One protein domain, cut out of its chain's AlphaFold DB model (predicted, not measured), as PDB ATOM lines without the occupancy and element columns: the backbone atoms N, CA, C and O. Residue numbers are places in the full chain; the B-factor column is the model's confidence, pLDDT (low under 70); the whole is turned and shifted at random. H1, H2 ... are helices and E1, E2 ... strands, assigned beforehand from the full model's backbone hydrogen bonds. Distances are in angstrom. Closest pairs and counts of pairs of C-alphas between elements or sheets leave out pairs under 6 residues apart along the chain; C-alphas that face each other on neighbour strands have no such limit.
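This is residues 43 to 167, 932 to 955 and 977 to 1045 of the 1045 residues of an uncharacterized protein of Mycoplasma putrefaciens (strain ATCC 15718 / NCTC 10155 / C30 KS-1 / KS-1) (UniProt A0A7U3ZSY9). A strongly twisted sheet curls round one long helix, H1, and from this body a long arm reaches away, in which H5 and H6 lie side by side, running opposite ways. H2 folds back on the last part of H1, H3 and H4 lie close by, and the small hairpin of E1 and E2 makes the end of the body far from the arm. The printed part has 218 residues with seven named helices and six named strands, in the order H1 H2 H3 H4 E1 E2 H5 H6 E3 E4 H7 E5 E6; the class is mixed, helices and strands. The mixed sheet runs E2, E1, E6, E5, E4, E3, with E1 and E6 parallel and the other neighbours antiparallel. The whole is loose, with a radius of gyration of the C-alphas of 23.3 A, and spans 89 by 41 by 28 A, the arm making much of the length.

H1 is residues 44 to 62, 26.6 A long, and begins at C-alpha 44 (12.909, 234.809, -44.300). H2 is residues 68 to 76, H3 residues 80 to 84 and H4 residues 103 to 111. E1 is residues 123 to 126 and E2 residues 132 to 135. H5 is residues 150 to 164, 21.0 A, beginning at C-alpha 150 (12.417, 251.584, -16.467), and H6 is residues 940 to 955, 22.3 A. E3 is residues 985 to 992, 20.3 A, and E4 residues 996 to 1003, 23.1 A. H7 is residues 1010 to 1013. E5 is residues 1018 to 1025, 23.6 A, and E6 is residues 1033 to 1040, 20.9 A, ending at C-alpha 1040 (-7.400, 231.152, -35.430).

The sheet and H1 make two layers, a helix on one face of a sheet, and the sheet curls round residues 44 to 59 of H1. The closest C-alphas of H1 and E4 are those of Ser 52 and Leu 1001, 6.9 A apart. E3 and E4 are an antiparallel hairpin, with N 1000 and O 988 at 2.7 A. E5 and E4 are antiparallel, with N 1019 and O 1001 at 2.8 A. E5 and E6 are a hairpin, with N 1039 and O 1020 at 2.8 A. E1 is parallel to E6, with N 1040 and O 123 at 2.8 A. E1 and E2 are a hairpin, with N 124 and O 134 at 2.9 A. H1 and H2 are a helical hairpin at a shallow tilt of 25 degrees; H1 touches H2 with residues 57 to 61 alone, and the closest C-alphas, of Lys 61 and Lys 68, are 5.6 A apart. H1 and H4 only just touch, with 3 pairs of C-alphas within 8 A, the closest being Leu 50 and Leu 107 at 6.9 A. H4 only grazes the sheet, with residues 110 to 111. H2 and H4 touch only at their ends, where the C-alphas of Ala 76 and Ser 104 are 4.4 A apart. H3 and H4 are close but not clearly touching, with the C-alphas of Ile 80 and Ile 103 at 5.6 A. H7 touches no helix and is not on the sheet. H5 and H6 touch at a shallow tilt of 12 degrees, opposite ways, and their closest C-alphas, of Lys 160 and Ile 951, are 6.4 A apart. H5 and H1 are apart. In H1 to H6 every O i to N i+4 pair is within hydrogen-bond range; H7 is too short for such a pair.

The C-alphas farthest apart, of Lys 130 and Ala 938, are 89.1 A apart. Residues 168 to 931 are cut out, with 4.4 A between C-alphas 167 and 932, and residues 956 to 976, with 28.3 A between C-alphas 955 and 977. The long links are H3 to H4, H4 to E1 and E2 to H5, and residues 149 to 155 stand free, of which 150 to 155 belong to H5. The mean pLDDT of the printed part is 70.4; 104 residues are under 70, among them 84 to 101 and 137 to 167.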
ATOM      1  N   ASN A  43      16.622 237.394 -45.005       56.75
ATOM      2  CA  ASN A  43      15.209 237.763 -45.119       56.75
ATOM      3  C   ASN A  43      14.207 236.860 -44.382       56.75
ATOM      4  O   ASN A  43      13.427 237.357 -43.579       56.75
ATOM      5  N   ILE A  44      14.154 235.549 -44.608       59.31
ATOM      6  CA  ILE A  44      12.909 234.809 -44.300       59.31
ATOM      7  C   ILE A  44      12.691 234.567 -42.797       59.31
ATOM      8  O   ILE A  44      11.599 234.819 -42.286       59.31
ATOM      9  N   GLN A  45      13.716 234.134 -42.055       67.75
ATOM     10  CA  GLN A  45      13.587 233.896 -40.608       67.75
ATOM     11  C   GLN A  45      13.309 235.192 -39.832       67.75
ATOM     12  O   GLN A  45      12.519 235.185 -38.886       67.75
ATOM     13  N   ASN A  46      13.896 236.310 -40.267       68.94
ATOM     14  CA  ASN A  46      13.652 237.626 -39.683       68.94
ATOM     15  C   ASN A  46      12.229 238.114 -39.976       68.94
ATOM     16  O   ASN A  46      11.561 238.577 -39.054       68.94
ATOM     17  N   TYR A  47      11.710 237.914 -41.195       71.94
ATOM     18  CA  TYR A  47      10.304 238.201 -41.509       71.94
ATOM     19  C   TYR A  47       9.339 237.379 -40.656       71.94
ATOM     20  O   TYR A  47       8.370 237.930 -40.135       71.94
ATOM     21  N   VAL A  48       9.607 236.088 -40.451       74.38
ATOM     22  CA  VAL A  48       8.773 235.215 -39.609       74.38
ATOM     23  C   VAL A  48       8.818 235.646 -38.141       74.38
ATOM     24  O   VAL A  48       7.766 235.763 -37.517       74.38
ATOM     25  N   ARG A  49      10.000 235.949 -37.585       74.75
ATOM     26  CA  ARG A  49      10.155 236.407 -36.189       74.75
ATOM     27  C   ARG A  49       9.521 237.778 -35.946       74.75
ATOM     28  O   ARG A  49       8.782 237.944 -34.979       74.75
ATOM     29  N   LEU A  50       9.760 238.742 -36.834       74.94
ATOM     30  CA  LEU A  50       9.234 240.105 -36.714       74.94
ATOM     31  C   LEU A  50       7.727 240.175 -36.965       74.94
ATOM     32  O   LEU A  50       7.014 240.852 -36.227       74.94
ATOM     33  N   SER A  51       7.215 239.440 -37.955       76.62
ATOM     34  CA  SER A  51       5.765 239.346 -38.143       76.62
ATOM     35  C   SER A  51       5.096 238.574 -37.010       76.62
ATOM     36  O   SER A  51       4.031 238.994 -36.573       76.62
ATOM     37  N   SER A  52       5.729 237.522 -36.465       78.81
ATOM     38  CA  SER A  52       5.213 236.822 -35.280       78.81
ATOM     39  C   SER A  52       5.059 237.806 -34.129       78.81
ATOM     40  O   SER A  52       4.023 237.835 -33.478       78.81
ATOM     41  N   TYR A  53       6.064 238.657 -33.917       76.19
ATOM     42  CA  TYR A  53       6.029 239.705 -32.903       76.19
ATOM     43  C   TYR A  53       4.895 240.719 -33.131       76.19
ATOM     44  O   TYR A  53       4.170 241.065 -32.199       76.19
ATOM     45  N   ALA A  54       4.670 241.146 -34.376       76.56
ATOM     46  CA  ALA A  54       3.580 242.060 -34.716       76.56
ATOM     47  C   ALA A  54       2.184 241.430 -34.554       76.56
ATOM     48  O   ALA A  54       1.273 242.074 -34.028       76.56
ATOM     49  N   VAL A  55       2.021 240.160 -34.935       79.81
ATOM     50  CA  VAL A  55       0.776 239.400 -34.747       79.81
ATOM     51  C   VAL A  55       0.499 239.156 -33.263       79.81
ATOM     52  O   VAL A  55      -0.637 239.350 -32.831       79.81
ATOM     53  N   ARG A  56       1.523 238.839 -32.450       81.06
ATOM     54  CA  ARG A  56       1.406 238.803 -30.976       81.06
ATOM     55  C   ARG A  56       0.849 240.133 -30.456       81.06
ATOM     56  O   ARG A  56      -0.127 240.130 -29.714       81.06
ATOM     57  N   GLY A  57       1.399 241.266 -30.904       74.56
ATOM     58  CA  GLY A  57       0.925 242.608 -30.541       74.56
ATOM     59  C   GLY A  57      -0.551 242.865 -30.874       74.56
ATOM     60  O   GLY A  57      -1.276 243.427 -30.054       74.56
ATOM     61  N   LYS A  58      -1.021 242.410 -32.042       77.62
ATOM     62  CA  LYS A  58      -2.437 242.501 -32.440       77.62
ATOM     63  C   LYS A  58      -3.340 241.628 -31.564       77.62
ATOM     64  O   LYS A  58      -4.361 242.115 -31.093       77.62
ATOM     65  N   ILE A  59      -2.952 240.379 -31.293       76.00
ATOM     66  CA  ILE A  59      -3.716 239.469 -30.419       76.00
ATOM     67  C   ILE A  59      -3.831 240.051 -29.002       76.00
ATOM     68  O   ILE A  59      -4.905 240.038 -28.406       76.00
ATOM     69  N   LEU A  60      -2.747 240.628 -28.478       75.31
ATOM     70  CA  LEU A  60      -2.728 241.264 -27.157       75.31
ATOM     71  C   LEU A  60      -3.655 242.485 -27.069       75.31
ATOM     72  O   LEU A  60      -4.329 242.672 -26.058       75.31
ATOM     73  N   LYS A  61      -3.699 243.303 -28.127       75.94
ATOM     74  CA  LYS A  61      -4.598 244.460 -28.219       75.94
ATOM     75  C   LYS A  61      -6.058 244.058 -28.318       75.94
ATOM     76  O   LYS A  61      -6.880 244.508 -27.531       75.94
ATOM     77  N   ASP A  62      -6.363 243.243 -29.317       72.56
ATOM     78  CA  ASP A  62      -7.737 243.052 -29.762       72.56
ATOM     79  C   ASP A  62      -8.438 241.956 -28.965       72.56
ATOM     80  O   ASP A  62      -9.651 241.997 -28.794       72.56
ATOM     81  N   GLN A  63      -7.680 240.976 -28.468       72.62
ATOM     82  CA  GLN A  63      -8.236 239.781 -27.841       72.62
ATOM     83  C   GLN A  63      -7.953 239.754 -26.336       72.62
ATOM     84  O   GLN A  63      -8.870 239.546 -25.556       72.62
ATOM     85  N   GLU A  64      -6.735 240.059 -25.879       71.94
ATOM     86  CA  GLU A  64      -6.434 240.081 -24.430       71.94
ATOM     87  C   GLU A  64      -6.830 241.404 -23.732       71.94
ATOM     88  O   GLU A  64      -6.776 241.487 -22.507       71.94
ATOM     89  N   GLY A  65      -7.285 242.429 -24.469       67.19
ATOM     90  CA  GLY A  65      -7.752 243.702 -23.892       67.19
ATOM     91  C   GLY A  65      -6.629 244.570 -23.303       67.19
ATOM     92  O   GLY A  65      -6.833 245.339 -22.358       67.19
ATOM     93  N   ILE A  66      -5.397 244.435 -23.806       70.62
ATOM     94  CA  ILE A  66      -4.283 245.293 -23.386       70.62
ATOM     95  C   ILE A  66      -4.341 246.604 -24.170       70.62
ATOM     96  O   ILE A  66      -4.502 246.622 -25.389       70.62
ATOM     97  N   ASN A  67      -4.171 247.724 -23.469       70.69
ATOM     98  CA  ASN A  67      -4.261 249.055 -24.051       70.69
ATOM     99  C   ASN A  67      -3.386 249.223 -25.303       70.69
ATOM    100  O   ASN A  67      -2.175 248.984 -25.275       70.69
ATOM    101  N   LYS A  68      -3.994 249.731 -26.381       66.56
ATOM    102  CA  LYS A  68      -3.343 249.924 -27.680       66.56
ATOM    103  C   LYS A  68      -2.065 250.764 -27.612       66.56
ATOM    104  O   LYS A  68      -1.059 250.381 -28.214       66.56
ATOM    105  N   ASP A  69      -2.079 251.860 -26.864       64.06
ATOM    106  CA  ASP A  69      -0.925 252.754 -26.742       64.06
ATOM    107  C   ASP A  69       0.183 252.132 -25.894       64.06
ATOM    108  O   ASP A  69       1.362 252.323 -26.188       64.06
ATOM    109  N   TYR A  70      -0.177 251.361 -24.866       63.25
ATOM    110  CA  TYR A  70       0.783 250.612 -24.061       63.25
ATOM    111  C   TYR A  70       1.464 249.505 -24.872       63.25
ATOM    112  O   TYR A  70       2.688 249.425 -24.861       63.25
ATOM    113  N   VAL A  71       0.703 248.678 -25.598       64.19
ATOM    114  CA  VAL A  71       1.257 247.614 -26.457       64.19
ATOM    115  C   VAL A  71       2.185 248.224 -27.504       64.19
ATOM    116  O   VAL A  71       3.318 247.776 -27.654       64.19
ATOM    117  N   ASN A  72       1.759 249.310 -28.155       63.53
ATOM    118  CA  ASN A  72       2.576 250.001 -29.150       63.53
ATOM    119  C   ASN A  72       3.848 250.613 -28.545       63.53
ATOM    120  O   ASN A  72       4.911 250.469 -29.132       63.53
ATOM    121  N   LYS A  73       3.792 251.255 -27.372       61.34
ATOM    122  CA  LYS A  73       4.983 251.862 -26.747       61.34
ATOM    123  C   LYS A  73       5.933 250.839 -26.128       61.34
ATOM    124  O   LYS A  73       7.143 250.994 -26.251       61.34
ATOM    125  N   THR A  74       5.414 249.815 -25.459       62.50
ATOM    126  CA  THR A  74       6.226 248.812 -24.754       62.50
ATOM    127  C   THR A  74       6.854 247.833 -25.737       62.50
ATOM    128  O   THR A  74       8.044 247.546 -25.628       62.50
ATOM    129  N   LEU A  75       6.097 247.365 -26.737       62.38
ATOM    130  CA  LEU A  75       6.622 246.413 -27.713       62.38
ATOM    131  C   LEU A  75       7.550 247.071 -28.739       62.38
ATOM    132  O   LEU A  75       8.530 246.445 -29.134       62.38
ATOM    133  N   ALA A  76       7.286 248.313 -29.155       61.50
ATOM    134  CA  ALA A  76       8.125 248.996 -30.140       61.50
ATOM    135  C   ALA A  76       9.446 249.513 -29.536       61.50
ATOM    136  O   ALA A  76      10.463 249.516 -30.224       61.50
ATOM    137  N   ASN A  77       9.476 249.883 -28.248       61.97
ATOM    138  CA  ASN A  77      10.688 250.396 -27.589       61.97
ATOM    139  C   ASN A  77      11.543 249.315 -26.907       61.97
ATOM    140  O   ASN A  77      12.589 249.637 -26.342       61.97
ATOM    141  N   LYS A  78      11.122 248.044 -26.931       67.88
ATOM    142  CA  LYS A  78      11.921 246.944 -26.383       67.88
ATOM    143  C   LYS A  78      13.215 246.796 -27.184       67.88
ATOM    144  O   LYS A  78      13.211 246.939 -28.411       67.88
ATOM    145  N   LYS A  79      14.324 246.533 -26.490       67.81
ATOM    146  CA  LYS A  79      15.616 246.305 -27.139       67.81
ATOM    147  C   LYS A  79      15.586 244.997 -27.904       67.81
ATOM    148  O   LYS A  79      15.022 244.006 -27.444       67.81
ATOM    149  N   ILE A  80      16.260 244.989 -29.042       67.31
ATOM    150  CA  ILE A  80      16.381 243.804 -29.893       67.31
ATOM    151  C   ILE A  80      17.063 242.660 -29.133       67.31
ATOM    152  O   ILE A  80      16.600 241.523 -29.196       67.31
ATOM    153  N   THR A  81      18.096 242.980 -28.349       64.75
ATOM    154  CA  THR A  81      18.835 242.031 -27.503       64.75
ATOM    155  C   THR A  81      17.948 241.323 -26.487       64.75
ATOM    156  O   THR A  81      18.138 240.141 -26.222       64.75
ATOM    157  N   ASP A  82      16.967 242.035 -25.933       65.12
ATOM    158  CA  ASP A  82      16.130 241.541 -24.838       65.12
ATOM    159  C   ASP A  82      15.003 240.627 -25.344       65.12
ATOM    160  O   ASP A  82      14.434 239.861 -24.570       65.12
ATOM    161  N   GLU A  83      14.642 240.725 -26.627       70.31
ATOM    162  CA  GLU A  83      13.602 239.893 -27.249       70.31
ATOM    163  C   GLU A  83      14.190 238.752 -28.084       70.31
ATOM    164  O   GLU A  83      13.718 237.620 -27.995       70.31
ATOM    165  N   PHE A  84      15.222 239.031 -28.883       68.12
ATOM    166  CA  PHE A  84      15.773 238.087 -29.856       68.12
ATOM    167  C   PHE A  84      17.145 237.514 -29.465       68.12
ATOM    168  O   PHE A  84      17.630 236.615 -30.152       68.12
ATOM    169  N   GLY A  85      17.730 237.972 -28.351       63.28
ATOM    170  CA  GLY A  85      19.045 237.557 -27.856       63.28
ATOM    171  C   GLY A  85      20.196 238.408 -28.404       63.28
ATOM    172  O   GLY A  85      20.069 239.059 -29.439       63.28
ATOM    173  N   SER A  86      21.340 238.402 -27.713       58.34
ATOM    174  CA  SER A  86      22.555 239.135 -28.121       58.34
ATOM    175  C   SER A  86      23.157 238.622 -29.433       58.34
ATOM    176  O   SER A  86      23.719 239.397 -30.201       58.34
ATOM    177  N   SER A  87      22.969 237.337 -29.739       55.88
ATOM    178  CA  SER A  87      23.389 236.711 -30.996       55.88
ATOM    179  C   SER A  87      22.480 237.043 -32.187       55.88
ATOM    180  O   SER A  87      22.703 236.545 -33.290       55.88
ATOM    181  N   PHE A  88      21.423 237.842 -31.995       60.62
ATOM    182  CA  PHE A  88      20.557 238.271 -33.087       60.62
ATOM    183  C   PHE A  88      21.248 239.359 -33.907       60.62
ATOM    184  O   PHE A  88      21.186 240.548 -33.597       60.62
ATOM    185  N   ILE A  89      21.920 238.938 -34.971       54.91
ATOM    186  CA  ILE A  89      22.635 239.837 -35.869       54.91
ATOM    187  C   ILE A  89      21.650 240.377 -36.905       54.91
ATOM    188  O   ILE A  89      21.128 239.645 -37.744       54.91
ATOM    189  N   TRP A  90      21.395 241.681 -36.838       56.38
ATOM    190  CA  TRP A  90      20.569 242.397 -37.816       56.38
ATOM    191  C   TRP A  90      21.327 243.539 -38.521       56.38
ATOM    192  O   TRP A  90      20.764 244.192 -39.397       56.38
ATOM    193  N   LYS A  91      22.603 243.753 -38.154       53.25
ATOM    194  CA  LYS A  91      23.597 244.650 -38.775       53.25
ATOM    195  C   LYS A  91      24.872 243.835 -39.029       53.25
ATOM    196  O   LYS A  91      25.267 243.088 -38.146       53.25
ATOM    197  N   GLN A  92      25.502 243.966 -40.196       45.16
ATOM    198  CA  GLN A  92      26.544 243.030 -40.652       45.16
ATOM    199  C   GLN A  92      27.945 243.272 -40.037       45.16
ATOM    200  O   GLN A  92      28.669 242.305 -39.838       45.16
ATOM    201  N   ASP A  93      28.287 244.503 -39.624       43.28
ATOM    202  CA  ASP A  93      29.650 244.859 -39.155       43.28
ATOM    203  C   ASP A  93      29.797 245.052 -37.634       43.28
ATOM    204  O   ASP A  93      30.731 245.689 -37.143       43.28
ATOM    205  N   ARG A  94      28.880 244.495 -36.843       43.25
ATOM    206  CA  ARG A  94      29.144 244.241 -35.424       43.25
ATOM    207  C   ARG A  94      28.783 242.803 -35.128       43.25
ATOM    208  O   ARG A  94      27.645 242.398 -35.350       43.25
ATOM    209  N   SER A  95      29.732 242.075 -34.552       43.06
ATOM    210  CA  SER A  95      29.478 240.778 -33.923       43.06
ATOM    211  C   SER A  95      28.411 240.857 -32.822       43.06
ATOM    212  O   SER A  95      27.867 239.825 -32.452       43.06
ATOM    213  N   ASP A  96      28.063 242.069 -32.361       48.53
ATOM    214  CA  ASP A  96      27.080 242.320 -31.310       48.53
ATOM    215  C   ASP A  96      26.011 243.347 -31.715       48.53
ATOM    216  O   ASP A  96      26.291 244.455 -32.192       48.53
ATOM    217  N   THR A  97      24.751 243.007 -31.441       48.72
ATOM    218  CA  THR A  97      23.633 243.956 -31.449       48.72
ATOM    219  C   THR A  97      23.952 245.144 -30.539       48.72
ATOM    220  O   THR A  97      24.320 244.960 -29.378       48.72
ATOM    221  N   SER A  98      23.796 246.390 -31.017       52.06
ATOM    222  CA  SER A  98      23.970 247.531 -30.112       52.06
ATOM    223  C   SER A  98      22.875 247.490 -29.045       52.06
ATOM    224  O   SER A  98      21.695 247.297 -29.346       52.06
ATOM    225  N   SER A  99      23.254 247.711 -27.789       52.94
ATOM    226  CA  SER A  99      22.330 247.687 -26.650       52.94
ATOM    227  C   SER A  99      21.271 248.801 -26.671       52.94
ATOM    228  O   SER A  99      20.528 248.937 -25.698       52.94
ATOM    229  N   GLN A 100      21.210 249.625 -27.722       52.78
ATOM    230  CA  GLN A 100      20.275 250.745 -27.853       52.78
ATOM    231  C   GLN A 100      19.271 250.593 -28.999       52.78
ATOM    232  O   GLN A 100      18.315 251.360 -29.067       52.78
ATOM    233  N   ASP A 101      19.435 249.604 -29.874       61.75
ATOM    234  CA  ASP A 101      18.519 249.417 -30.992       61.75
ATOM    235  C   ASP A 101      17.194 248.766 -30.549       61.75
ATOM    236  O   ASP A 101      17.187 247.789 -29.789       61.75
ATOM    237  N   THR A 102      16.067 249.297 -31.035       71.12
ATOM    238  CA  THR A 102      14.711 248.887 -30.632       71.12
ATOM    239  C   THR A 102      13.972 248.114 -31.724       71.12
ATOM    240  O   THR A 102      14.296 248.187 -32.911       71.12
ATOM    241  N   ILE A 103      12.930 247.379 -31.334       69.94
ATOM    242  CA  ILE A 103      12.101 246.612 -32.272       69.94
ATOM    243  C   ILE A 103      11.361 247.523 -33.266       69.94
ATOM    244  O   ILE A 103      11.200 247.145 -34.421       69.94
ATOM    245  N   SER A 104      10.988 248.747 -32.882       69.44
ATOM    246  CA  SER A 104      10.422 249.767 -33.783       69.44
ATOM    247  C   SER A 104      11.308 250.009 -35.008       69.44
ATOM    248  O   SER A 104      10.827 250.034 -36.144       69.44
ATOM    249  N   ASN A 105      12.620 250.131 -34.779       68.38
ATOM    250  CA  ASN A 105      13.606 250.360 -35.831       68.38
ATOM    251  C   ASN A 105      13.674 249.159 -36.786       68.38
ATOM    252  O   ASN A 105      13.750 249.342 -38.002       68.38
ATOM    253  N   LEU A 106      13.570 247.932 -36.258       71.00
ATOM    254  CA  LEU A 106      13.458 246.716 -37.071       71.00
ATOM    255  C   LEU A 106      12.163 246.681 -37.887       71.00
ATOM    256  O   LEU A 106      12.216 246.446 -39.092       71.00
ATOM    257  N   LEU A 107      11.003 246.929 -37.273       73.06
ATOM    258  CA  LEU A 107       9.710 246.863 -37.966       73.06
ATOM    259  C   LEU A 107       9.633 247.888 -39.103       73.06
ATOM    260  O   LEU A 107       9.255 247.533 -40.220       73.06
ATOM    261  N   GLN A 108      10.094 249.118 -38.859       73.06
ATOM    262  CA  GLN A 108      10.181 250.158 -39.887       73.06
ATOM    263  C   GLN A 108      11.101 249.741 -41.042       73.06
ATOM    264  O   GLN A 108      10.802 250.029 -42.199       73.06
ATOM    265  N   THR A 109      12.196 249.045 -40.734       68.31
ATOM    266  CA  THR A 109      13.168 248.578 -41.732       68.31
ATOM    267  C   THR A 109      12.613 247.436 -42.588       68.31
ATOM    268  O   THR A 109      12.791 247.457 -43.801       68.31
ATOM    269  N   TYR A 110      11.929 246.453 -41.989       67.31
ATOM    270  CA  TYR A 110      11.477 245.243 -42.695       67.31
ATOM    271  C   TYR A 110      10.075 245.368 -43.311       67.31
ATOM    272  O   TYR A 110       9.810 244.739 -44.331       67.31
ATOM    273  N   PHE A 111       9.180 246.169 -42.728       70.06
ATOM    274  CA  PHE A 111       7.770 246.266 -43.139       70.06
ATOM    275  C   PHE A 111       7.338 247.689 -43.536       70.06
ATOM    276  O   PHE A 111       6.167 247.916 -43.838       70.06
ATOM    277  N   GLY A 112       8.249 248.669 -43.512       65.94
ATOM    278  CA  GLY A 112       7.961 250.060 -43.886       65.94
ATOM    279  C   GLY A 112       7.107 250.842 -42.876       65.94
ATOM    280  O   GLY A 112       6.807 252.013 -43.114       65.94
ATOM    281  N   LYS A 113       6.737 250.231 -41.744       71.44
ATOM    282  CA  LYS A 113       5.967 250.839 -40.648       71.44
ATOM    283  C   LYS A 113       6.539 250.423 -39.294       71.44
ATOM    284  O   LYS A 113       6.908 249.270 -39.099       71.44
ATOM    285  N   SER A 114       6.558 251.345 -38.339       65.06
ATOM    286  CA  SER A 114       7.081 251.119 -36.985       65.06
ATOM    287  C   SER A 114       6.098 250.409 -36.045       65.06
ATOM    288  O   SER A 114       6.521 249.799 -35.067       65.06
ATOM    289  N   THR A 115       4.790 250.463 -36.328       68.69
ATOM    290  CA  THR A 115       3.711 249.830 -35.542       68.69
ATOM    291  C   THR A 115       2.504 249.478 -36.429       68.69
ATOM    292  O   THR A 115       2.452 249.887 -37.588       68.69
ATOM    293  N   ASP A 116       1.540 248.717 -35.887       66.88
ATOM    294  CA  ASP A 116       0.253 248.385 -36.532       66.88
ATOM    295  C   ASP A 116       0.397 247.763 -37.943       66.88
ATOM    296  O   ASP A 116      -0.245 248.174 -38.909       66.88
ATOM    297  N   LEU A 117       1.254 246.737 -38.057       71.81
ATOM    298  CA  LEU A 117       1.533 246.026 -39.318       71.81
ATOM    299  C   LEU A 117       0.359 245.203 -39.868       71.81
ATOM    300  O   LEU A 117       0.380 244.828 -41.037       71.81
ATOM    301  N   PHE A 118      -0.639 244.911 -39.034       76.25
ATOM    302  CA  PHE A 118      -1.841 244.170 -39.401       76.25
ATOM    303  C   PHE A 118      -3.052 244.822 -38.731       76.25
ATOM    304  O   PHE A 118      -3.156 244.834 -37.502       76.25
ATOM    305  N   THR A 119      -3.936 245.413 -39.532       68.75
ATOM    306  CA  THR A 119      -5.115 246.153 -39.053       68.75
ATOM    307  C   THR A 119      -6.405 245.354 -39.151       68.75
ATOM    308  O   THR A 119      -7.317 245.622 -38.370       68.75
ATOM    309  N   ASP A 120      -6.452 244.363 -40.037       79.12
ATOM    310  CA  ASP A 120      -7.644 243.557 -40.292       79.12
ATOM    311  C   ASP A 120      -7.988 242.654 -39.096       79.12
ATOM    312  O   ASP A 120      -7.175 242.434 -38.188       79.12
ATOM    313  N   ASN A 121      -9.220 242.143 -39.079       80.31
ATOM    314  CA  ASN A 121      -9.689 241.244 -38.031       80.31
ATOM    315  C   ASN A 121      -9.000 239.875 -38.119       80.31
ATOM    316  O   ASN A 121      -8.684 239.375 -39.201       80.31
ATOM    317  N   ILE A 122      -8.801 239.242 -36.959       82.25
ATOM    318  CA  ILE A 122      -8.399 237.831 -36.903       82.25
ATOM    319  C   ILE A 122      -9.584 237.000 -37.400       82.25
ATOM    320  O   ILE A 122     -10.713 237.204 -36.952       82.25
ATOM    321  N   LYS A 123      -9.330 236.067 -38.319       86.25
ATOM    322  CA  LYS A 123     -10.368 235.225 -38.931       86.25
ATOM    323  C   LYS A 123     -10.400 233.840 -38.294       86.25
ATOM    324  O   LYS A 123      -9.405 233.406 -37.720       86.25
ATOM    325  N   TYR A 124     -11.505 233.120 -38.433       84.56
ATOM    326  CA  TYR A 124     -11.610 231.687 -38.135       84.56
ATOM    327  C   TYR A 124     -12.304 230.952 -39.289       84.56
ATOM    328  O   TYR A 124     -12.971 231.572 -40.123       84.56
ATOM    329  N   LEU A 125     -12.119 229.633 -39.359       80.38
ATOM    330  CA  LEU A 125     -12.830 228.772 -40.307       80.38
ATOM    331  C   LEU A 125     -14.172 228.366 -39.707       80.38
ATOM    332  O   LEU A 125     -14.210 227.678 -38.684       80.38
ATOM    333  N   ASP A 126     -15.267 228.772 -40.349       77.69
ATOM    334  CA  ASP A 126     -16.591 228.395 -39.888       77.69
ATOM    335  C   ASP A 126     -16.965 226.978 -40.348       77.69
ATOM    336  O   ASP A 126     -17.398 226.773 -41.485       77.69
ATOM    337  N   LYS A 127     -16.824 225.990 -39.455       73.62
ATOM    338  CA  LYS A 127     -17.164 224.590 -39.754       73.62
ATOM    339  C   LYS A 127     -18.655 224.385 -40.049       73.62
ATOM    340  O   LYS A 127     -18.994 223.432 -40.746       73.62
ATOM    341  N   LYS A 128     -19.540 225.270 -39.574       72.81
ATOM    342  CA  LYS A 128     -20.989 225.215 -39.833       72.81
ATOM    343  C   LYS A 128     -21.379 225.866 -41.170       72.81
ATOM    344  O   LYS A 128     -22.459 225.590 -41.678       72.81
ATOM    345  N   ASP A 129     -20.499 226.664 -41.780       78.44
ATOM    346  CA  ASP A 129     -20.720 227.368 -43.058       78.44
ATOM    347  C   ASP A 129     -19.666 226.963 -44.102       78.44
ATOM    348  O   ASP A 129     -18.895 227.784 -44.601       78.44
ATOM    349  N   LYS A 130     -19.590 225.654 -44.395       74.38
ATOM    350  CA  LYS A 130     -18.713 225.054 -45.425       74.38
ATOM    351  C   LYS A 130     -17.248 225.524 -45.364       74.38
ATOM    352  O   LYS A 130     -16.610 225.678 -46.404       74.38
ATOM    353  N   ASN A 131     -16.703 225.741 -44.165       74.38
ATOM    354  CA  ASN A 131     -15.334 226.222 -43.958       74.38
ATOM    355  C   ASN A 131     -15.055 227.605 -44.580       74.38
ATOM    356  O   ASN A 131     -13.925 227.894 -44.975       74.38
ATOM    357  N   LYS A 132     -16.059 228.487 -44.668       79.94
ATOM    358  CA  LYS A 132     -15.827 229.890 -45.038       79.94
ATOM    359  C   LYS A 132     -15.052 230.624 -43.946       79.94
ATOM    360  O   LYS A 132     -15.220 230.370 -42.755       79.94
ATOM    361  N   LEU A 133     -14.215 231.573 -44.365       81.81
ATOM    362  CA  LEU A 133     -13.491 232.461 -43.459       81.81
ATOM    363  C   LEU A 133     -14.436 233.543 -42.926       81.81
ATOM    364  O   LEU A 133     -14.990 234.308 -43.716       81.81
ATOM    365  N   LYS A 134     -14.585 233.627 -41.602       82.69
ATOM    366  CA  LYS A 134     -15.354 234.680 -40.920       82.69
ATOM    367  C   LYS A 134     -14.473 235.470 -39.961       82.69
ATOM    368  O   LYS A 134     -13.529 234.926 -39.388       82.69
ATOM    369  N   ASP A 135     -14.791 236.748 -39.790       81.19
ATOM    370  CA  ASP A 135     -14.094 237.642 -38.867       81.19
ATOM    371  C   ASP A 135     -14.518 237.378 -37.414       81.19
ATOM    372  O   ASP A 135     -15.695 237.160 -37.115       81.19
ATOM    373  N   ILE A 136     -13.558 237.431 -36.489       76.94
ATOM    374  CA  ILE A 136     -13.831 237.496 -35.052       76.94
ATOM    375  C   ILE A 136     -14.131 238.961 -34.710       76.94
ATOM    376  O   ILE A 136     -13.219 239.758 -34.503       76.94
ATOM    377  N   ASN A 137     -15.417 239.316 -34.679       64.44
ATOM    378  CA  ASN A 137     -15.876 240.705 -34.531       64.44
ATOM    379  C   ASN A 137     -15.897 241.229 -33.082       64.44
ATOM    380  O   ASN A 137     -16.002 242.436 -32.880       64.44
ATOM    381  N   ASN A 138     -15.791 240.355 -32.075       58.22
ATOM    382  CA  ASN A 138     -15.729 240.783 -30.677       58.22
ATOM    383  C   ASN A 138     -14.279 240.994 -30.240       58.22
ATOM    384  O   ASN A 138     -13.502 240.043 -30.170       58.22
ATOM    385  N   THR A 139     -13.950 242.232 -29.883       58.56
ATOM    386  CA  THR A 139     -12.731 242.570 -29.152       58.56
ATOM    387  C   THR A 139     -13.029 242.637 -27.656       58.56
ATOM    388  O   THR A 139     -14.103 243.065 -27.229       58.56
ATOM    389  N   ASN A 140     -12.096 242.166 -26.831       60.47
ATOM    390  CA  ASN A 140     -12.238 242.233 -25.378       60.47
ATOM    391  C   ASN A 140     -12.338 243.705 -24.929       60.47
ATOM    392  O   ASN A 140     -11.480 244.518 -25.261       60.47
ATOM    393  N   SER A 141     -13.385 244.053 -24.173       54.69
ATOM    394  CA  SER A 141     -13.679 245.429 -23.741       54.69
ATOM    395  C   SER A 141     -12.805 245.924 -22.583       54.69
ATOM    396  O   SER A 141     -12.871 247.096 -22.198       54.69
ATOM    397  N   GLN A 142     -11.985 245.049 -21.998       59.19
ATOM    398  CA  GLN A 142     -11.041 245.429 -20.954       59.19
ATOM    399  C   GLN A 142      -9.920 246.303 -21.538       59.19
ATOM    400  O   GLN A 142      -9.458 246.082 -22.648       59.19
ATOM    401  N   ASN A 143      -9.495 247.326 -20.787       59.00
ATOM    402  CA  ASN A 143      -8.411 248.242 -21.159       59.00
ATOM    403  C   ASN A 143      -7.304 248.176 -20.096       59.00
ATOM    404  O   ASN A 143      -7.185 249.049 -19.227       59.00
ATOM    405  N   ILE A 144      -6.540 247.085 -20.114       57.75
ATOM    406  CA  ILE A 144      -5.466 246.811 -19.155       57.75
ATOM    407  C   ILE A 144      -4.247 247.663 -19.534       57.75
ATOM    408  O   ILE A 144      -3.710 247.543 -20.632       57.75
ATOM    409  N   ILE A 145      -3.801 248.536 -18.626       60.25
ATOM    410  CA  ILE A 145      -2.596 249.369 -18.788       60.25
ATOM    411  C   ILE A 145      -1.580 248.940 -17.718       60.25
ATOM    412  O   ILE A 145      -1.734 249.362 -16.567       60.25
ATOM    413  N   PRO A 146      -0.573 248.114 -18.046       55.28
ATOM    414  CA  PRO A 146       0.505 247.800 -17.116       55.28
ATOM    415  C   PRO A 146       1.404 249.017 -16.827       55.28
ATOM    416  O   PRO A 146       1.536 249.938 -17.636       55.28
ATOM    417  N   GLU A 147       2.003 249.050 -15.637       54.50
ATOM    418  CA  GLU A 147       2.773 250.187 -15.114       54.50
ATOM    419  C   GLU A 147       4.277 249.840 -15.101       54.50
ATOM    420  O   GLU A 147       4.674 248.917 -14.399       54.50
ATOM    421  N   ASN A 148       5.128 250.572 -15.837       57.50
ATOM    422  CA  ASN A 148       6.584 250.339 -15.914       57.50
ATOM    423  C   ASN A 148       7.361 251.657 -15.737       57.50
ATOM    424  O   ASN A 148       6.964 252.690 -16.277       57.50
ATOM    425  N   ILE A 149       8.460 251.624 -14.974       53.91
ATOM    426  CA  ILE A 149       9.249 252.800 -14.581       53.91
ATOM    427  C   ILE A 149      10.719 252.725 -15.044       53.91
ATOM    428  O   ILE A 149      11.539 253.543 -14.633       53.91
ATOM    429  N   ASN A 150      11.061 251.793 -15.939       55.19
ATOM    430  CA  ASN A 150      12.417 251.584 -16.467       55.19
ATOM    431  C   ASN A 150      13.027 252.840 -17.097       55.19
ATOM    432  O   ASN A 150      14.206 253.113 -16.889       55.19
ATOM    433  N   ASN A 151      12.231 253.636 -17.819       52.06
ATOM    434  CA  ASN A 151      12.705 254.898 -18.396       52.06
ATOM    435  C   ASN A 151      13.185 255.861 -17.304       52.06
ATOM    436  O   ASN A 151      14.203 256.524 -17.464       52.06
ATOM    437  N   PHE A 152      12.494 255.888 -16.165       50.25
ATOM    438  CA  PHE A 152      12.857 256.727 -15.030       50.25
ATOM    439  C   PHE A 152      14.129 256.232 -14.329       50.25
ATOM    440  O   PHE A 152      15.003 257.033 -14.019       50.25
ATOM    441  N   ILE A 153      14.286 254.913 -14.161       58.84
ATOM    442  CA  ILE A 153      15.542 254.308 -13.677       58.84
ATOM    443  C   ILE A 153      16.700 254.644 -14.628       58.84
ATOM    444  O   ILE A 153      17.787 255.001 -14.183       58.84
ATOM    445  N   GLY A 154      16.460 254.598 -15.942       53.69
ATOM    446  CA  GLY A 154      17.422 255.027 -16.957       53.69
ATOM    447  C   GLY A 154      17.851 256.487 -16.784       53.69
ATOM    448  O   GLY A 154      19.045 256.771 -16.807       53.69
ATOM    449  N   VAL A 155      16.903 257.396 -16.534       52.09
ATOM    450  CA  VAL A 155      17.173 258.820 -16.258       52.09
ATOM    451  C   VAL A 155      17.998 259.003 -14.978       52.09
ATOM    452  O   VAL A 155      18.959 259.767 -14.985       52.09
ATOM    453  N   VAL A 156      17.687 258.273 -13.903       55.81
ATOM    454  CA  VAL A 156      18.457 258.304 -12.643       55.81
ATOM    455  C   VAL A 156      19.887 257.789 -12.848       55.81
ATOM    456  O   VAL A 156      20.846 258.411 -12.398       55.81
ATOM    457  N   ASN A 157      20.059 256.712 -13.615       59.34
ATOM    458  CA  ASN A 157      21.379 256.155 -13.919       59.34
ATOM    459  C   ASN A 157      22.214 257.075 -14.818       59.34
ATOM    460  O   ASN A 157      23.435 257.162 -14.663       59.34
ATOM    461  N   LEU A 158      21.570 257.792 -15.740       53.84
ATOM    462  CA  LEU A 158      22.212 258.848 -16.519       53.84
ATOM    463  C   LEU A 158      22.616 260.031 -15.627       53.84
ATOM    464  O   LEU A 158      23.731 260.526 -15.769       53.84
ATOM    465  N   ALA A 159      21.768 260.429 -14.671       54.38
ATOM    466  CA  ALA A 159      22.072 261.475 -13.690       54.38
ATOM    467  C   ALA A 159      23.315 261.130 -12.853       54.38
ATOM    468  O   ALA A 159      24.201 261.967 -12.677       54.38
ATOM    469  N   LYS A 160      23.416 259.874 -12.400       64.12
ATOM    470  CA  LYS A 160      24.581 259.357 -11.671       64.12
ATOM    471  C   LYS A 160      25.857 259.465 -12.504       64.12
ATOM    472  O   LYS A 160      26.822 260.082 -12.064       64.12
ATOM    473  N   LYS A 161      25.849 258.919 -13.729       62.25
ATOM    474  CA  LYS A 161      26.998 258.985 -14.655       62.25
ATOM    475  C   LYS A 161      27.416 260.424 -14.942       62.25
ATOM    476  O   LYS A 161      28.607 260.719 -15.001       62.25
ATOM    477  N   PHE A 162      26.438 261.312 -15.085       59.84
ATOM    478  CA  PHE A 162      26.668 262.731 -15.295       59.84
ATOM    479  C   PHE A 162      27.389 263.385 -14.107       59.84
ATOM    480  O   PHE A 162      28.434 263.997 -14.301       59.84
ATOM    481  N   ILE A 163      26.896 263.198 -12.879       60.97
ATOM    482  CA  ILE A 163      27.541 263.732 -11.665       60.97
ATOM    483  C   ILE A 163      28.945 263.143 -11.488       60.97
ATOM    484  O   ILE A 163      29.891 263.856 -11.146       60.97
ATOM    485  N   SER A 164      29.127 261.857 -11.794       63.28
ATOM    486  CA  SER A 164      30.445 261.218 -11.781       63.28
ATOM    487  C   SER A 164      31.431 261.866 -12.765       63.28
ATOM    488  O   SER A 164      32.605 261.981 -12.415       63.28
ATOM    489  N   GLY A 165      30.967 262.346 -13.926       61.28
ATOM    490  CA  GLY A 165      31.768 263.011 -14.965       61.28
ATOM    491  C   GLY A 165      31.693 264.545 -14.987       61.28
ATOM    492  O   GLY A 165      32.095 265.156 -15.979       61.28
ATOM    493  N   LEU A 166      31.151 265.177 -13.942       66.88
ATOM    494  CA  LEU A 166      30.922 266.621 -13.901       66.88
ATOM    495  C   LEU A 166      32.252 267.393 -13.922       66.88
ATOM    496  O   LEU A 166      33.158 267.102 -13.141       66.88
ATOM    497  N   SER A 167      32.365 268.374 -14.821       66.19
ATOM    498  CA  SER A 167      33.531 269.252 -14.972       66.19
ATOM    499  C   SER A 167      33.104 270.656 -15.414       66.19
ATOM    500  O   SER A 167      31.989 270.846 -15.908       66.19
ATOM    501  N   GLY A 932      32.919 268.704  -9.329       73.25
ATOM    502  CA  GLY A 932      33.366 269.338 -10.581       73.25
ATOM    503  C   GLY A 932      34.549 270.300 -10.464       73.25
ATOM    504  O   GLY A 932      34.998 270.832 -11.481       73.25
ATOM    505  N   LEU A 933      35.086 270.494  -9.255       80.62
ATOM    506  CA  LEU A 933      36.355 271.197  -9.059       80.62
ATOM    507  C   LEU A 933      37.546 270.311  -9.460       80.62
ATOM    508  O   LEU A 933      37.479 269.083  -9.399       80.62
ATOM    509  N   LYS A 934      38.641 270.941  -9.896       81.81
ATOM    510  CA  LYS A 934      39.893 270.257 -10.263       81.81
ATOM    511  C   LYS A 934      40.740 269.994  -9.018       81.81
ATOM    512  O   LYS A 934      40.648 270.749  -8.061       81.81
ATOM    513  N   ALA A 935      41.610 268.983  -9.063       82.19
ATOM    514  CA  ALA A 935      42.432 268.557  -7.923       82.19
ATOM    515  C   ALA A 935      43.320 269.657  -7.308       82.19
ATOM    516  O   ALA A 935      43.675 269.576  -6.139       82.19
ATOM    517  N   ASN A 936      43.676 270.680  -8.087       81.81
ATOM    518  CA  ASN A 936      44.480 271.819  -7.649       81.81
ATOM    519  C   ASN A 936      43.658 272.987  -7.068       81.81
ATOM    520  O   ASN A 936      44.239 274.008  -6.708       81.81
ATOM    521  N   ASP A 937      42.328 272.878  -7.012       85.94
ATOM    522  CA  ASP A 937      41.463 273.867  -6.368       85.94
ATOM    523  C   ASP A 937      41.485 273.678  -4.843       85.94
ATOM    524  O   ASP A 937      41.396 272.552  -4.347       85.94
ATOM    525  N   ALA A 938      41.551 274.777  -4.091       84.25
ATOM    526  CA  ALA A 938      41.566 274.744  -2.628       84.25
ATOM    527  C   ALA A 938      40.318 274.064  -2.027       84.25
ATOM    528  O   ALA A 938      40.397 273.480  -0.949       84.25
ATOM    529  N   LEU A 939      39.180 274.095  -2.730       86.19
ATOM    530  CA  LEU A 939      37.919 273.486  -2.295       86.19
ATOM    531  C   LEU A 939      37.675 272.100  -2.916       86.19
ATOM    532  O   LEU A 939      36.587 271.540  -2.770       86.19
ATOM    533  N   TYR A 940      38.665 271.516  -3.605       85.38
ATOM    534  CA  TYR A 940      38.521 270.220  -4.275       85.38
ATOM    535  C   TYR A 940      38.117 269.097  -3.324       85.38
ATOM    536  O   TYR A 940      37.211 268.326  -3.639       85.38
ATOM    537  N   LYS A 941      38.766 269.014  -2.155       83.62
ATOM    538  CA  LYS A 941      38.481 267.969  -1.166       83.62
ATOM    539  C   LYS A 941      37.013 268.019  -0.747       83.62
ATOM    540  O   LYS A 941      36.329 267.018  -0.919       83.62
ATOM    541  N   LEU A 942      36.531 269.196  -0.332       81.38
ATOM    542  CA  LEU A 942      35.128 269.477   0.009       81.38
ATOM    543  C   LEU A 942      34.167 269.097  -1.135       81.38
ATOM    544  O   LEU A 942      33.158 268.430  -0.918       81.38
ATOM    545  N   SER A 943      34.512 269.480  -2.368       81.81
ATOM    546  CA  SER A 943      33.742 269.177  -3.582       81.81
ATOM    547  C   SER A 943      33.620 267.673  -3.856       81.81
ATOM    548  O   SER A 943      32.523 267.182  -4.120       81.81
ATOM    549  N   LEU A 944      34.727 266.928  -3.779       82.56
ATOM    550  CA  LEU A 944      34.760 265.476  -3.986       82.56
ATOM    551  C   LEU A 944      33.949 264.740  -2.916       82.56
ATOM    552  O   LEU A 944      33.210 263.798  -3.190       82.56
ATOM    553  N   GLU A 945      34.095 265.203  -1.689       79.75
ATOM    554  CA  GLU A 945      33.446 264.679  -0.509       79.75
ATOM    555  C   GLU A 945      31.916 264.808  -0.559       79.75
ATOM    556  O   GLU A 945      31.219 263.807  -0.385       79.75
ATOM    557  N   ASN A 946      31.393 265.997  -0.873       75.44
ATOM    558  CA  ASN A 946      29.954 266.207  -1.054       75.44
ATOM    559  C   ASN A 946      29.425 265.510  -2.321       75.44
ATOM    560  O   ASN A 946      28.311 264.981  -2.317       75.44
ATOM    561  N   LYS A 947      30.231 265.432  -3.394       79.94
ATOM    562  CA  LYS A 947      29.902 264.653  -4.601       79.94
ATOM    563  C   LYS A 947      29.654 263.181  -4.269       79.94
ATOM    564  O   LYS A 947      28.701 262.604  -4.788       79.94
ATOM    565  N   ASN A 948      30.480 262.574  -3.419       82.00
ATOM    566  CA  ASN A 948      30.285 261.185  -2.999       82.00
ATOM    567  C   ASN A 948      28.969 261.017  -2.229       82.00
ATOM    568  O   ASN A 948      28.189 260.132  -2.574       82.00
ATOM    569  N   SER A 949      28.664 261.913  -1.283       77.06
ATOM    570  CA  SER A 949      27.375 261.918  -0.572       77.06
ATOM    571  C   SER A 949      26.181 262.063  -1.525       77.06
ATOM    572  O   SER A 949      25.171 261.378  -1.367       77.06
ATOM    573  N   LEU A 950      26.296 262.903  -2.560       72.12
ATOM    574  CA  LEU A 950      25.270 263.058  -3.595       72.12
ATOM    575  C   LEU A 950      25.089 261.777  -4.423       72.12
ATOM    576  O   LEU A 950      23.955 261.378  -4.693       72.12
ATOM    577  N   ILE A 951      26.184 261.114  -4.805       74.25
ATOM    578  CA  ILE A 951      26.145 259.828  -5.514       74.25
ATOM    579  C   ILE A 951      25.478 258.759  -4.642       74.25
ATOM    580  O   ILE A 951      24.602 258.053  -5.131       74.25
ATOM    581  N   TYR A 952      25.815 258.675  -3.354       79.00
ATOM    582  CA  TYR A 952      25.164 257.750  -2.422       79.00
ATOM    583  C   TYR A 952      23.669 258.051  -2.261       79.00
ATOM    584  O   TYR A 952      22.853 257.131  -2.239       79.00
ATOM    585  N   GLY A 953      23.284 259.330  -2.254       69.88
ATOM    586  CA  GLY A 953      21.881 259.741  -2.310       69.88
ATOM    587  C   GLY A 953      21.165 259.228  -3.560       69.88
ATOM    588  O   GLY A 953      20.047 258.727  -3.467       69.88
ATOM    589  N   ILE A 954      21.816 259.285  -4.722       69.12
ATOM    590  CA  ILE A 954      21.271 258.733  -5.971       69.12
ATOM    591  C   ILE A 954      21.188 257.202  -5.914       69.12
ATOM    592  O   ILE A 954      20.206 256.634  -6.386       69.12
ATOM    593  N   ASP A 955      22.153 256.536  -5.283       74.06
ATOM    594  CA  ASP A 955      22.178 255.076  -5.131       74.06
ATOM    595  C   ASP A 955      21.058 254.577  -4.218       74.06
ATOM    596  O   ASP A 955      20.352 253.626  -4.563       74.06
ATOM    597  N   GLY A 977       1.677 239.794 -18.346       58.25
ATOM    598  CA  GLY A 977       3.026 239.367 -18.762       58.25
ATOM    599  C   GLY A 977       3.168 237.898 -19.149       58.25
ATOM    600  O   GLY A 977       3.947 237.590 -20.050       58.25
ATOM    601  N   GLN A 978       2.372 237.004 -18.564       64.81
ATOM    602  CA  GLN A 978       2.334 235.587 -18.949       64.81
ATOM    603  C   GLN A 978       1.937 235.348 -20.421       64.81
ATOM    604  O   GLN A 978       2.242 234.293 -20.972       64.81
ATOM    605  N   TYR A 979       1.310 236.322 -21.091       63.94
ATOM    606  CA  TYR A 979       0.805 236.184 -22.464       63.94
ATOM    607  C   TYR A 979       1.697 236.807 -23.539       63.94
ATOM    608  O   TYR A 979       1.402 236.648 -24.721       63.94
ATOM    609  N   TYR A 980       2.771 237.517 -23.185       63.91
ATOM    610  CA  TYR A 980       3.606 238.224 -24.171       63.91
ATOM    611  C   TYR A 980       5.112 238.143 -23.940       63.91
ATOM    612  O   TYR A 980       5.871 238.801 -24.651       63.91
ATOM    613  N   GLN A 981       5.578 237.334 -22.989       67.31
ATOM    614  CA  GLN A 981       6.992 236.970 -22.953       67.31
ATOM    615  C   GLN A 981       7.335 236.088 -24.164       67.31
ATOM    616  O   GLN A 981       6.474 235.407 -24.721       67.31
ATOM    617  N   ASN A 982       8.591 236.106 -24.614       62.72
ATOM    618  CA  ASN A 982       8.977 235.401 -25.841       62.72
ATOM    619  C   ASN A 982       8.752 233.875 -25.738       62.72
ATOM    620  O   ASN A 982       8.308 233.243 -26.690       62.72
ATOM    621  N   ASN A 983       8.952 233.295 -24.551       69.06
ATOM    622  CA  ASN A 983       8.648 231.893 -24.230       69.06
ATOM    623  C   ASN A 983       7.139 231.588 -24.087       69.06
ATOM    624  O   ASN A 983       6.753 230.420 -24.000       69.06
ATOM    625  N   SER A 984       6.270 232.603 -24.096       70.75
ATOM    626  CA  SER A 984       4.813 232.425 -24.107       70.75
ATOM    627  C   SER A 984       4.279 231.969 -25.474       70.75
ATOM    628  O   SER A 984       3.092 231.657 -25.600       70.75
ATOM    629  N   TRP A 985       5.135 231.935 -26.504       77.94
ATOM    630  CA  TRP A 985       4.752 231.660 -27.885       77.94
ATOM    631  C   TRP A 985       5.768 230.781 -28.616       77.94
ATOM    632  O   TRP A 985       6.966 231.052 -28.609       77.94
ATOM    633  N   ILE A 986       5.276 229.778 -29.335       81.38
ATOM    634  CA  ILE A 986       6.068 228.924 -30.223       81.38
ATOM    635  C   ILE A 986       5.723 229.287 -31.666       81.38
ATOM    636  O   ILE A 986       4.553 229.279 -32.049       81.38
ATOM    637  N   THR A 987       6.737 229.590 -32.475       82.38
ATOM    638  CA  THR A 987       6.573 229.834 -33.914       82.38
ATOM    639  C   THR A 987       7.090 228.630 -34.701       82.38
ATOM    640  O   THR A 987       8.240 228.234 -34.531       82.38
ATOM    641  N   LYS A 988       6.264 228.067 -35.589       84.88
ATOM    642  CA  LYS A 988       6.611 226.937 -36.462       84.88
ATOM    643  C   LYS A 988       6.389 227.322 -37.923       84.88
ATOM    644  O   LYS A 988       5.266 227.620 -38.311       84.88
ATOM    645  N   LEU A 989       7.439 227.327 -38.741       81.44
ATOM    646  CA  LEU A 989       7.309 227.584 -40.180       81.44
ATOM    647  C   LEU A 989       6.507 226.449 -40.843       81.44
ATOM    648  O   LEU A 989       6.782 225.282 -40.570       81.44
ATOM    649  N   ILE A 990       5.519 226.788 -41.676       84.81
ATOM    650  CA  ILE A 990       4.685 225.813 -42.399       84.81
ATOM    651  C   ILE A 990       5.210 225.661 -43.828       84.81
ATOM    652  O   ILE A 990       5.549 224.562 -44.250       84.81
ATOM    653  N   SER A 991       5.300 226.768 -44.568       79.56
ATOM    654  CA  SER A 991       5.787 226.785 -45.949       79.56
ATOM    655  C   SER A 991       6.269 228.181 -46.345       79.56
ATOM    656  O   SER A 991       5.872 229.186 -45.752       79.56
ATOM    657  N   TYR A 992       7.146 228.266 -47.343       78.06
ATOM    658  CA  TYR A 992       7.566 229.542 -47.919       78.06
ATOM    659  C   TYR A 992       7.845 229.403 -49.416       78.06
ATOM    660  O   TYR A 992       8.341 228.378 -49.875       78.06
ATOM    661  N   ASN A 993       7.540 230.452 -50.174       78.06
ATOM    662  CA  ASN A 993       7.930 230.622 -51.569       78.06
ATOM    663  C   ASN A 993       8.219 232.109 -51.858       78.06
ATOM    664  O   ASN A 993       8.213 232.946 -50.953       78.06
ATOM    665  N   HIS A 994       8.487 232.453 -53.122       65.62
ATOM    666  CA  HIS A 994       8.875 233.815 -53.512       65.62
ATOM    667  C   HIS A 994       7.812 234.892 -53.213       65.62
ATOM    668  O   HIS A 994       8.164 236.062 -53.047       65.62
ATOM    669  N   ASN A 995       6.537 234.502 -53.134       74.00
ATOM    670  CA  ASN A 995       5.391 235.408 -53.040       74.00
ATOM    671  C   ASN A 995       4.628 235.293 -51.712       74.00
ATOM    672  O   ASN A 995       3.869 236.200 -51.373       74.00
ATOM    673  N   GLN A 996       4.826 234.203 -50.965       82.81
ATOM    674  CA  GLN A 996       4.065 233.882 -49.764       82.81
ATOM    675  C   GLN A 996       4.918 233.147 -48.717       82.81
ATOM    676  O   GLN A 996       5.651 232.216 -49.044       82.81
ATOM    677  N   ILE A 997       4.778 233.525 -47.444       83.50
ATOM    678  CA  ILE A 997       5.320 232.787 -46.293       83.50
ATOM    679  C   ILE A 997       4.160 232.440 -45.365       83.50
ATOM    680  O   ILE A 997       3.389 233.322 -44.994       83.50
ATOM    681  N   LYS A 998       4.055 231.176 -44.954       86.56
ATOM    682  CA  LYS A 998       3.075 230.705 -43.972       86.56
ATOM    683  C   LYS A 998       3.763 230.117 -42.755       86.56
ATOM    684  O   LYS A 998       4.669 229.291 -42.873       86.56
ATOM    685  N   TYR A 999       3.309 230.504 -41.573       88.12
ATOM    686  CA  TYR A 999       3.792 229.937 -40.320       88.12
ATOM    687  C   TYR A 999       2.679 229.844 -39.282       88.12
ATOM    688  O   TYR A 999       1.689 230.567 -39.331       88.12
ATOM    689  N   GLN A1000       2.866 228.949 -38.321       87.88
ATOM    690  CA  GLN A1000       1.999 228.777 -37.174       87.88
ATOM    691  C   GLN A1000       2.581 229.502 -35.963       87.88
ATOM    692  O   GLN A1000       3.776 229.401 -35.681       87.88
ATOM    693  N   LEU A1001       1.728 230.199 -35.226       85.25
ATOM    694  CA  LEU A1001       2.024 230.848 -33.961       85.25
ATOM    695  C   LEU A1001       1.154 230.195 -32.873       85.25
ATOM    696  O   LEU A1001      -0.069 230.198 -32.973       85.25
ATOM    697  N   ILE A1002       1.774 229.603 -31.854       84.06
ATOM    698  CA  ILE A1002       1.101 228.794 -30.826       84.06
ATOM    699  C   ILE A1002       1.330 229.417 -29.448       84.06
ATOM    700  O   ILE A1002       2.478 229.609 -29.055       84.06
ATOM    701  N   ARG A1003       0.261 229.693 -28.695       80.56
ATOM    702  CA  ARG A1003       0.334 230.106 -27.281       80.56
ATOM    703  C   ARG A1003       0.726 228.935 -26.388       80.56
ATOM    704  O   ARG A1003       0.141 227.860 -26.507       80.56
ATOM    705  N   THR A1004       1.656 229.146 -25.459       79.25
ATOM    706  CA  THR A1004       2.069 228.109 -24.494       79.25
ATOM    707  C   THR A1004       1.206 228.077 -23.227       79.25
ATOM    708  O   THR A1004       1.141 227.041 -22.575       79.25
ATOM    709  N   HIS A1005       0.486 229.161 -22.911       73.19
ATOM    710  CA  HIS A1005      -0.378 229.283 -21.727       73.19
ATOM    711  C   HIS A1005      -1.846 229.529 -22.122       73.19
ATOM    712  O   HIS A1005      -2.122 230.112 -23.173       73.19
ATOM    713  N   ASP A1006      -2.789 229.079 -21.288       68.25
ATOM    714  CA  ASP A1006      -4.220 229.396 -21.419       68.25
ATOM    715  C   ASP A1006      -4.516 230.834 -20.977       68.25
ATOM    716  O   ASP A1006      -3.993 231.293 -19.961       68.25
ATOM    717  N   SER A1007      -5.376 231.546 -21.715       67.94
ATOM    718  CA  SER A1007      -5.857 232.858 -21.265       67.94
ATOM    719  C   SER A1007      -6.792 232.694 -20.065       67.94
ATOM    720  O   SER A1007      -7.631 231.796 -20.027       67.94
ATOM    721  N   ASN A1008      -6.674 233.595 -19.090       67.25
ATOM    722  CA  ASN A1008      -7.567 233.692 -17.938       67.25
ATOM    723  C   ASN A1008      -8.893 234.376 -18.310       67.25
ATOM    724  O   ASN A1008      -9.798 234.435 -17.484       67.25
ATOM    725  N   ASN A1009      -9.017 234.889 -19.539       68.62
ATOM    726  CA  ASN A1009     -10.237 235.487 -20.060       68.62
ATOM    727  C   ASN A1009     -11.090 234.438 -20.792       68.62
ATOM    728  O   ASN A1009     -10.664 233.862 -21.794       68.62
ATOM    729  N   ASP A1010     -12.323 234.230 -20.326       69.00
ATOM    730  CA  ASP A1010     -13.229 233.211 -20.868       69.00
ATOM    731  C   ASP A1010     -13.636 233.454 -22.329       69.00
ATOM    732  O   ASP A1010     -13.866 232.500 -23.070       69.00
ATOM    733  N   HIS A1011     -13.653 234.709 -22.789       68.56
ATOM    734  CA  HIS A1011     -13.862 235.019 -24.203       68.56
ATOM    735  C   HIS A1011     -12.653 234.590 -25.046       68.56
ATOM    736  O   HIS A1011     -12.806 234.057 -26.146       68.56
ATOM    737  N   VAL A1012     -11.439 234.802 -24.544       68.81
ATOM    738  CA  VAL A1012     -10.211 234.503 -25.288       68.81
ATOM    739  C   VAL A1012      -9.912 233.007 -25.313       68.81
ATOM    740  O   VAL A1012      -9.361 232.520 -26.301       68.81
ATOM    741  N   LYS A1013     -10.348 232.256 -24.291       73.62
ATOM    742  CA  LYS A1013     -10.330 230.783 -24.307       73.62
ATOM    743  C   LYS A1013     -11.054 230.219 -25.533       73.62
ATOM    744  O   LYS A1013     -10.537 229.292 -26.150       73.62
ATOM    745  N   LYS A1014     -12.167 230.838 -25.959       74.94
ATOM    746  CA  LYS A1014     -12.907 230.437 -27.173       74.94
ATOM    747  C   LYS A1014     -12.120 230.640 -28.468       74.94
ATOM    748  O   LYS A1014     -12.415 229.991 -29.456       74.94
ATOM    749  N   ILE A1015     -11.112 231.512 -28.491       76.62
ATOM    750  CA  ILE A1015     -10.293 231.759 -29.690       76.62
ATOM    751  C   ILE A1015      -9.237 230.658 -29.885       76.62
ATOM    752  O   ILE A1015      -8.781 230.423 -31.003       76.62
ATOM    753  N   GLY A1016      -8.873 229.961 -28.804       76.19
ATOM    754  CA  GLY A1016      -7.922 228.853 -28.823       76.19
ATOM    755  C   GLY A1016      -6.452 229.284 -28.956       76.19
ATOM    756  O   GLY A1016      -6.124 230.473 -28.952       76.19
ATOM    757  N   LYS A1017      -5.515 228.325 -28.995       83.12
ATOM    758  CA  LYS A1017      -4.072 228.602 -28.815       83.12
ATOM    759  C   LYS A1017      -3.277 228.723 -30.112       83.12
ATOM    760  O   LYS A1017      -2.226 229.364 -30.089       83.12
ATOM    761  N   LYS A1018      -3.726 228.111 -31.208       86.44
ATOM    762  CA  LYS A1018      -2.986 228.052 -32.475       86.44
ATOM    763  C   LYS A1018      -3.520 229.049 -33.498       86.44
ATOM    764  O   LYS A1018      -4.717 229.091 -33.776       86.44
ATOM    765  N   PHE A1019      -2.601 229.773 -34.125       87.69
ATOM    766  CA  PHE A1019      -2.875 230.706 -35.209       87.69
ATOM    767  C   PHE A1019      -2.019 230.378 -36.428       87.69
ATOM    768  O   PHE A1019      -0.829 230.126 -36.281       87.69
ATOM    769  N   GLU A1020      -2.589 230.411 -37.626       89.81
ATOM    770  CA  GLU A1020      -1.836 230.425 -38.882       89.81
ATOM    771  C   GLU A1020      -1.706 231.869 -39.370       89.81
ATOM    772  O   GLU A1020      -2.692 232.598 -39.457       89.81
ATOM    773  N   VAL A1021      -0.488 232.292 -39.690       88.25
ATOM    774  CA  VAL A1021      -0.193 233.615 -40.237       88.25
ATOM    775  C   VAL A1021       0.324 233.464 -41.656       88.25
ATOM    776  O   VAL A1021       1.230 232.670 -41.917       88.25
ATOM    777  N   THR A1022      -0.223 234.272 -42.561       87.19
ATOM    778  CA  THR A1022       0.224 234.376 -43.948       87.19
ATOM    779  C   THR A1022       0.833 235.753 -44.197       87.19
ATOM    780  O   THR A1022       0.220 236.783 -43.910       87.19
ATOM    781  N   LEU A1023       2.047 235.763 -44.744       84.44
ATOM    782  CA  LEU A1023       2.702 236.943 -45.297       84.44
ATOM    783  C   LEU A1023       2.640 236.877 -46.818       84.44
ATOM    784  O   LEU A1023       2.955 235.835 -47.391       84.44
ATOM    785  N   SER A1024       2.317 237.993 -47.460       83.44
ATOM    786  CA  SER A1024       2.331 238.137 -48.919       83.44
ATOM    787  C   SER A1024       3.193 239.335 -49.319       83.44
ATOM    788  O   SER A1024       3.329 240.283 -48.545       83.44
ATOM    789  N   LYS A1025       3.773 239.333 -50.521       73.06
ATOM    790  CA  LYS A1025       4.379 240.556 -51.078       73.06
ATOM    791  C   LYS A1025       3.292 241.551 -51.494       73.06
ATOM    792  O   LYS A1025       2.280 241.151 -52.065       73.06
ATOM    793  N   SER A1026       3.499 242.836 -51.200       62.62
ATOM    794  CA  SER A1026       2.577 243.903 -51.610       62.62
ATOM    795  C   SER A1026       2.527 244.034 -53.137       62.62
ATOM    796  O   SER A1026       3.570 244.100 -53.788       62.62
ATOM    797  N   THR A1027       1.322 244.111 -53.707       57.31
ATOM    798  CA  THR A1027       1.092 244.305 -55.149       57.31
ATOM    799  C   THR A1027       1.385 245.733 -55.621       57.31
ATOM    800  O   THR A1027       1.690 245.919 -56.792       57.31
ATOM    801  N   ASN A1028       1.376 246.721 -54.716       51.47
ATOM    802  CA  ASN A1028       1.553 248.145 -55.049       51.47
ATOM    803  C   ASN A1028       2.936 248.712 -54.675       51.47
ATOM    804  O   ASN A1028       3.193 249.892 -54.899       51.47
ATOM    805  N   ASN A1029       3.829 247.915 -54.070       50.09
ATOM    806  CA  ASN A1029       5.190 248.351 -53.739       50.09
ATOM    807  C   ASN A1029       6.114 247.128 -53.577       50.09
ATOM    808  O   ASN A1029       6.008 246.401 -52.590       50.09
ATOM    809  N   HIS A1030       7.021 246.884 -54.529       53.28
ATOM    810  CA  HIS A1030       7.823 245.648 -54.612       53.28
ATOM    811  C   HIS A1030       8.855 245.435 -53.479       53.28
ATOM    812  O   HIS A1030       9.564 244.429 -53.485       53.28
ATOM    813  N   ALA A1031       8.948 246.342 -52.499       58.78
ATOM    814  CA  ALA A1031      10.017 246.343 -51.496       58.78
ATOM    815  C   ALA A1031       9.679 245.673 -50.144       58.78
ATOM    816  O   ALA A1031      10.606 245.289 -49.433       58.78
ATOM    817  N   TYR A1032       8.400 245.505 -49.762       67.69
ATOM    818  CA  TYR A1032       8.024 245.051 -48.407       67.69
ATOM    819  C   TYR A1032       7.024 243.879 -48.389       67.69
ATOM    820  O   TYR A1032       6.105 243.801 -49.207       67.69
ATOM    821  N   TRP A1033       7.189 242.978 -47.411       73.62
ATOM    822  CA  TRP A1033       6.206 241.941 -47.070       73.62
ATOM    823  C   TRP A1033       5.083 242.539 -46.219       73.62
ATOM    824  O   TRP A1033       5.335 243.417 -45.397       73.62
ATOM    825  N   ILE A1034       3.855 242.047 -46.380       80.56
ATOM    826  CA  ILE A1034       2.688 242.439 -45.578       80.56
ATOM    827  C   ILE A1034       2.064 241.211 -44.914       80.56
ATOM    828  O   ILE A1034       2.071 240.122 -45.485       80.56
ATOM    829  N   ILE A1035       1.516 241.382 -43.708       82.88
ATOM    830  CA  ILE A1035       0.697 240.352 -43.058       82.88
ATOM    831  C   ILE A1035      -0.671 240.389 -43.737       82.88
ATOM    832  O   ILE A1035      -1.426 241.334 -43.535       82.88
ATOM    833  N   SER A1036      -0.962 239.399 -44.576       82.88
ATOM    834  CA  SER A1036      -2.194 239.356 -45.371       82.88
ATOM    835  C   SER A1036      -3.330 238.628 -44.658       82.88
ATOM    836  O   SER A1036      -4.496 238.905 -44.927       82.88
ATOM    837  N   GLN A1037      -3.015 237.708 -43.740       85.69
ATOM    838  CA  GLN A1037      -4.030 236.968 -42.993       85.69
ATOM    839  C   GLN A1037      -3.496 236.417 -41.667       85.69
ATOM    840  O   GLN A1037      -2.374 235.912 -41.601       85.69
ATOM    841  N   VAL A1038      -4.346 236.440 -40.634       85.06
ATOM    842  CA  VAL A1038      -4.171 235.697 -39.377       85.06
ATOM    843  C   VAL A1038      -5.432 234.869 -39.120       85.06
ATOM    844  O   VAL A1038      -6.530 235.423 -39.040       85.06
ATOM    845  N   LEU A1039      -5.279 233.551 -39.009       85.81
ATOM    846  CA  LEU A1039      -6.357 232.576 -38.852       85.81
ATOM    847  C   LEU A1039      -6.254 231.862 -37.498       85.81
ATOM    848  O   LEU A1039      -5.255 231.200 -37.241       85.81
ATOM    849  N   ALA A1040      -7.280 231.944 -36.652       85.06
ATOM    850  CA  ALA A1040      -7.400 231.152 -35.430       85.06
ATOM    851  C   ALA A1040      -7.841 229.716 -35.771       85.06
ATOM    852  O   ALA A1040      -8.935 229.502 -36.295       85.06
ATOM    853  N   LEU A1041      -6.981 228.734 -35.493       83.50
ATOM    854  CA  LEU A1041      -7.184 227.329 -35.874       83.50
ATOM    855  C   LEU A1041      -8.015 226.544 -34.850       83.50
ATOM    856  O   LEU A1041      -8.688 225.582 -35.209       83.50
ATOM    857  N   ASP A1042      -7.977 226.972 -33.587       81.62
ATOM    858  CA  ASP A1042      -8.603 226.291 -32.448       81.62
ATOM    859  C   ASP A1042      -9.868 227.024 -31.952       81.62
ATOM    860  O   ASP A1042     -10.233 226.918 -30.781       81.62
ATOM    861  N   TYR A1043     -10.519 227.813 -32.811       79.94
ATOM    862  CA  TYR A1043     -11.694 228.593 -32.423       79.94
ATOM    863  C   TYR A1043     -12.868 227.670 -32.041       79.94
ATOM    864  O   TYR A1043     -13.342 226.878 -32.860       79.94
ATOM    865  N   GLN A1044     -13.338 227.771 -30.797       73.94
ATOM    866  CA  GLN A1044     -14.510 227.077 -30.270       73.94
ATOM    867  C   GLN A1044     -15.768 227.893 -30.581       73.94
ATOM    868  O   GLN A1044     -15.989 228.960 -30.003       73.94
ATOM    869  N   GLN A1045     -16.552 227.373 -31.527       62.81
ATOM    870  CA  GLN A1045     -17.803 227.958 -32.017       62.81
ATOM    871  C   GLN A1045     -18.979 227.788 -31.070       62.81
ATOM    872  O   GLN A1045     -19.122 226.677 -30.510       62.81
TER     873      GLN A1045